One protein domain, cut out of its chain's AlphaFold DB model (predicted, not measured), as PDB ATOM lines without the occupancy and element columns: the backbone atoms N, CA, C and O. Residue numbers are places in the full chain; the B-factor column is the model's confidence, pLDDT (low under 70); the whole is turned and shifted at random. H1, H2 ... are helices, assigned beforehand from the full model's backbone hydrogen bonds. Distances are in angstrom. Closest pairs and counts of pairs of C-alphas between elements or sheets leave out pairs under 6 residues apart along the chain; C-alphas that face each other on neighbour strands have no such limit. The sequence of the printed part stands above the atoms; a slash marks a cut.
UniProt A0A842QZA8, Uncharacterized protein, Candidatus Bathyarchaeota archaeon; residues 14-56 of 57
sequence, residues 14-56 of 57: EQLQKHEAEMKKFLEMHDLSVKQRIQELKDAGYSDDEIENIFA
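Overview. This is residues 14 to 56 of the 57 residues of an uncharacterized protein of Candidatus Bathyarchaeota archaeon (UniProt A0A842QZA8). One long helix, H1, makes the length of the model, and a short helix, H2, folds back beside its last turns to form a lopsided helical hairpin. Residues 14 to 33 of H1 stick out as a bare arm. The printed part has 43 residues with two named helices, H1 then H2, and no named strand: all helix. It is extended, with a radius of gyration of the C-alphas of 14.8 A, and spans 46 by 18 by 8 A.

Along the chain. H1, residues 14 to 43, runs 43.0 A from C-alpha 14 at (160.027, 135.049, 237.920) to C-alpha 43 at (177.147, 158.423, 269.742). H2, residues 48 to 55, ends at C-alpha 55 at (175.844, 162.424, 253.737), 10.7 A from its first C-alpha.

Arrangement. H1 and H2 only just touch, with 3 pairs of C-alphas within 8 A. H1 does this with residues 38 to 42 alone; the closest C-alphas, of Ile 38 and Ile 51, are 6.9 A apart. The hairpin's helices run opposite ways at a steep tilt of 42 degrees. In H1 and H2 every O i to N i+4 pair is within hydrogen-bond range.

Size, cuts and confidence. The two C-alphas farthest apart, of Glu 14 and Gly 45, are 46.6 A apart. The printed part has no cut, and the link from H1 to H2 is tight. Mean pLDDT of the printed part is 81.9; residue 14 is under 70.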
ATOM      1  N   GLU A  14     159.355 135.554 236.718       69.50
ATOM      2  CA  GLU A  14     160.027 135.049 237.920       69.50
ATOM      3  C   GLU A  14     161.422 135.650 238.145       69.50
ATOM      4  O   GLU A  14     161.803 135.903 239.287       69.50
ATOM      5  N   GLN A  15     162.197 135.893 237.087       70.75
ATOM      6  CA  GLN A  15     163.506 136.542 237.187       70.75
ATOM      7  C   GLN A  15     163.376 138.029 237.524       70.75
ATOM      8  O   GLN A  15     164.132 138.520 238.356       70.75
ATOM      9  N   LEU A  16     162.380 138.718 236.956       73.25
ATOM     10  CA  LEU A  16     162.035 140.093 237.332       73.25
ATOM     11  C   LEU A  16     161.654 140.190 238.812       73.25
ATOM     12  O   LEU A  16     162.219 141.003 239.532       73.25
ATOM     13  N   GLN A  17     160.777 139.305 239.293       72.62
ATOM     14  CA  GLN A  17     160.375 139.290 240.704       72.62
ATOM     15  C   GLN A  17     161.534 138.975 241.654       72.62
ATOM     16  O   GLN A  17     161.634 139.578 242.723       72.62
ATOM     17  N   LYS A  18     162.419 138.042 241.283       75.50
ATOM     18  CA  LYS A  18     163.627 137.756 242.070       75.50
ATOM     19  C   LYS A  18     164.548 138.966 242.123       75.50
ATOM     20  O   LYS A  18     164.949 139.356 243.213       75.50
ATOM     21  N   HIS A  19     164.796 139.595 240.980       75.19
ATOM     22  CA  HIS A  19     165.636 140.781 240.901       75.19
ATOM     23  C   HIS A  19     165.054 141.956 241.701       75.19
ATOM     24  O   HIS A  19     165.777 142.625 242.432       75.19
ATOM     25  N   GLU A  20     163.738 142.183 241.638       73.56
ATOM     26  CA  GLU A  20     163.052 143.188 242.458       73.56
ATOM     27  C   GLU A  20     163.167 142.888 243.958       73.56
ATOM     28  O   GLU A  20     163.428 143.793 244.751       73.56
ATOM     29  N   ALA A  21     163.012 141.626 244.365       77.62
ATOM     30  CA  ALA A  21     163.152 141.221 245.760       77.62
ATOM     31  C   ALA A  21     164.595 141.373 246.271       77.62
ATOM     32  O   ALA A  21     164.805 141.801 247.408       77.62
ATOM     33  N   GLU A  22     165.589 141.051 245.441       77.25
ATOM     34  CA  GLU A  22     167.007 141.234 245.751       77.25
ATOM     35  C   GLU A  22     167.380 142.715 245.828       77.25
ATOM     36  O   GLU A  22     168.023 143.125 246.793       77.25
ATOM     37  N   MET A  23     166.897 143.540 244.894       75.56
ATOM     38  CA  MET A  23     167.043 144.995 244.962       75.56
ATOM     39  C   MET A  23     166.399 145.572 246.219       75.56
ATOM     40  O   MET A  23     167.002 146.409 246.886       75.56
ATOM     41  N   LYS A  24     165.191 145.126 246.574       73.50
ATOM     42  CA  LYS A  24     164.509 145.593 247.782       73.50
ATOM     43  C   LYS A  24     165.301 145.228 249.036       73.50
ATOM     44  O   LYS A  24     165.535 146.099 249.865       73.50
ATOM     45  N   LYS A  25     165.788 143.988 249.134       77.06
ATOM     46  CA  LYS A  25     166.679 143.562 250.223       77.06
ATOM     47  C   LYS A  25     167.966 144.374 250.273       77.06
ATOM     48  O   LYS A  25     168.415 144.720 251.361       77.06
ATOM     49  N   PHE A  26     168.569 144.661 249.123       74.88
ATOM     50  CA  PHE A  26     169.772 145.481 249.040       74.88
ATOM     51  C   PHE A  26     169.512 146.898 249.562       74.88
ATOM     52  O   PHE A  26     170.271 147.387 250.394       74.88
ATOM     53  N   LEU A  27     168.404 147.517 249.147       71.00
ATOM     54  CA  LEU A  27     167.983 148.833 249.623       71.00
ATOM     55  C   LEU A  27     167.669 148.829 251.124       71.00
ATOM     56  O   LEU A  27     168.096 149.738 251.825       71.00
ATOM     57  N   GLU A  28     166.986 147.804 251.637       76.56
ATOM     58  CA  GLU A  28     166.687 147.664 253.071       76.56
ATOM     59  C   GLU A  28     167.959 147.460 253.909       76.56
ATOM     60  O   GLU A  28     168.106 148.074 254.964       76.56
ATOM     61  N   MET A  29     168.907 146.641 253.441       73.50
ATOM     62  CA  MET A  29     170.205 146.469 254.105       73.50
ATOM     63  C   MET A  29     171.028 147.758 254.081       73.50
ATOM     64  O   MET A  29     171.663 148.097 255.080       73.50
ATOM     65  N   HIS A  30     171.001 148.488 252.966       77.75
ATOM     66  CA  HIS A  30     171.690 149.766 252.843       77.75
ATOM     67  C   HIS A  30     171.060 150.836 253.746       77.75
ATOM     68  O   HIS A  30     171.781 151.551 254.432       77.75
ATOM     69  N   ASP A  31     169.730 150.911 253.827       79.00
ATOM     70  CA  ASP A  31     169.020 151.813 254.743       79.00
ATOM     71  C   ASP A  31     169.352 151.511 256.213       79.00
ATOM     72  O   ASP A  31     169.658 152.422 256.985       79.00
ATOM     73  N   LEU A  32     169.385 150.228 256.593       80.06
ATOM     74  CA  LEU A  32     169.802 149.811 257.932       80.06
ATOM     75  C   LEU A  32     171.253 150.227 258.223       80.06
ATOM     76  O   LEU A  32     171.543 150.731 259.307       80.06
ATOM     77  N   SER A  33     172.148 150.052 257.249       83.56
ATOM     78  CA  SER A  33     173.555 150.446 257.345       83.56
ATOM     79  C   SER A  33     173.724 151.961 257.496       83.56
ATOM     80  O   SER A  33     174.485 152.399 258.357       83.56
ATOM     81  N   VAL A  34     172.992 152.766 256.722       84.50
ATOM     82  CA  VAL A  34     173.032 154.233 256.818       84.50
ATOM     83  C   VAL A  34     172.519 154.692 258.181       84.50
ATOM     84  O   VAL A  34     173.162 155.512 258.833       84.50
ATOM     85  N   LYS A  35     171.417 154.115 258.672       85.94
ATOM     86  CA  LYS A  35     170.887 154.410 260.013       85.94
ATOM     87  C   LYS A  35     171.872 154.057 261.121       85.94
ATOM     88  O   LYS A  35     172.063 154.859 262.030       85.94
ATOM     89  N   GLN A  36     172.519 152.892 261.037       88.62
ATOM     90  CA  GLN A  36     173.576 152.511 261.975       88.62
ATOM     91  C   GLN A  36     174.729 153.511 261.941       88.62
ATOM     92  O   GLN A  36     175.169 153.957 262.994       88.62
ATOM     93  N   ARG A  37     175.160 153.931 260.750       86.31
ATOM     94  CA  ARG A  37     176.252 154.892 260.591       86.31
ATOM     95  C   ARG A  37     175.919 156.269 261.164       86.31
ATOM     96  O   ARG A  37     176.761 156.874 261.817       86.31
ATOM     97  N   ILE A  38     174.690 156.746 260.962       88.31
ATOM     98  CA  ILE A  38     174.187 157.978 261.587       88.31
ATOM     99  C   ILE A  38     174.199 157.837 263.111       88.31
ATOM    100  O   ILE A  38     174.649 158.746 263.801       88.31
ATOM    101  N   GLN A  39     173.747 156.697 263.642       89.00
ATOM    102  CA  GLN A  39     173.753 156.445 265.080       89.00
ATOM    103  C   GLN A  39     175.180 156.433 265.650       89.00
ATOM    104  O   GLN A  39     175.416 157.077 266.663       89.00
ATOM    105  N   GLU A  40     176.140 155.786 264.980       91.62
ATOM    106  CA  GLU A  40     177.557 155.809 265.375       91.62
ATOM    107  C   GLU A  40     178.116 157.238 265.438       91.62
ATOM    108  O   GLU A  40     178.855 157.573 266.362       91.62
ATOM    109  N   LEU A  41     177.756 158.094 264.476       90.31
ATOM    110  CA  LEU A  41     178.174 159.497 264.462       90.31
ATOM    111  C   LEU A  41     177.522 160.290 265.604       90.31
ATOM    112  O   LEU A  41     178.200 161.070 266.271       90.31
ATOM    113  N   LYS A  42     176.240 160.046 265.896       90.31
ATOM    114  CA  LYS A  42     175.557 160.662 267.045       90.31
ATOM    115  C   LYS A  42     176.183 160.243 268.373       90.31
ATOM    116  O   LYS A  42     176.455 161.101 269.208       90.31
ATOM    117  N   ASP A  43     176.462 158.953 268.555       92.94
ATOM    118  CA  ASP A  43     177.147 158.423 269.742       92.94
ATOM    119  C   ASP A  43     178.582 158.968 269.879       92.94
ATOM    120  O   ASP A  43     179.060 159.191 270.991       92.94
ATOM    121  N   ALA A  44     179.257 159.251 268.762       91.62
ATOM    122  CA  ALA A  44     180.563 159.910 268.750       91.62
ATOM    123  C   ALA A  44     180.500 161.427 269.038       91.62
ATOM    124  O   ALA A  44     181.550 162.057 269.177       91.62
ATOM    125  N   GLY A  45     179.301 162.005 269.166       92.38
ATOM    126  CA  GLY A  45     179.085 163.404 269.539       92.38
ATOM    127  C   GLY A  45     178.991 164.382 268.368       92.38
ATOM    128  O   GLY A  45     179.051 165.587 268.605       92.38
ATOM    129  N   TYR A  46     178.844 163.894 267.132       91.62
ATOM    130  CA  TYR A  46     178.609 164.760 265.975       91.62
ATOM    131  C   TYR A  46     177.211 165.377 266.042       91.62
ATOM    132  O   TYR A  46     176.235 164.717 266.412       91.62
ATOM    133  N   SER A  47     177.119 166.647 265.659       91.88
ATOM    134  CA  SER A  47     175.844 167.342 265.504       91.88
ATOM    135  C   SER A  47     175.108 166.900 264.237       91.88
ATOM    136  O   SER A  47     175.718 166.404 263.287       91.88
ATOM    137  N   ASP A  48     173.787 167.089 264.208       87.19
ATOM    138  CA  ASP A  48     172.967 166.727 263.045       87.19
ATOM    139  C   ASP A  48     173.447 167.450 261.766       87.19
ATOM    140  O   ASP A  48     173.549 166.813 260.722       87.19
ATOM    141  N   ASP A  49     173.874 168.717 261.865       89.88
ATOM    142  CA  ASP A  49     174.415 169.498 260.738       89.88
ATOM    143  C   ASP A  49     175.723 168.907 260.167       89.88
ATOM    144  O   ASP A  49     175.978 168.947 258.960       89.88
ATOM    145  N   GLU A  50     176.588 168.351 261.019       87.62
ATOM    146  CA  GLU A  50     177.827 167.692 260.585       87.62
ATOM    147  C   GLU A  50     177.534 166.354 259.910       87.62
ATOM    148  O   GLU A  50     178.154 166.014 258.903       87.62
ATOM    149  N   ILE A  51     176.560 165.609 260.436       87.94
ATOM    150  CA  ILE A  51     176.105 164.352 259.845       87.94
ATOM    151  C   ILE A  51     175.476 164.620 258.475       87.94
ATOM    152  O   ILE A  51     175.823 163.940 257.510       87.94
ATOM    153  N   GLU A  52     174.616 165.629 258.350       86.12
ATOM    154  CA  GLU A  52     174.033 166.028 257.065       86.12
ATOM    155  C   GLU A  52     175.110 166.397 256.040       86.12
ATOM    156  O   GLU A  52     175.036 165.938 254.903       86.12
ATOM    157  N   ASN A  53     176.161 167.123 256.438       85.88
ATOM    158  CA  ASN A  53     177.290 167.425 255.551       85.88
ATOM    159  C   ASN A  53     178.089 166.180 255.128       85.88
ATOM    160  O   ASN A  53     178.621 166.148 254.022       85.88
ATOM    161  N   ILE A  54     178.182 165.150 255.975       82.25
ATOM    162  CA  ILE A  54     178.865 163.886 255.645       82.25
ATOM    163  C   ILE A  54     178.071 163.074 254.610       82.25
ATOM    164  O   ILE A  54     178.669 162.386 253.781       82.25
ATOM    165  N   PHE A  55     176.738 163.136 254.657       78.94
ATOM    166  CA  PHE A  55     175.844 162.424 253.737       78.94
ATOM    167  C   PHE A  55     175.342 163.287 252.566       78.94
ATOM    168  O   PHE A  55     174.576 162.793 251.736       78.94
ATOM    169  N   ALA A  56     175.767 164.547 252.475       74.12
ATOM    170  CA  ALA A  56     175.494 165.416 251.339       74.12
ATOM    171  C   ALA A  56     176.375 164.994 250.148       74.12
ATOM    172  O   ALA A  56     177.578 165.252 250.131       74.12
TER     173      ALA A  56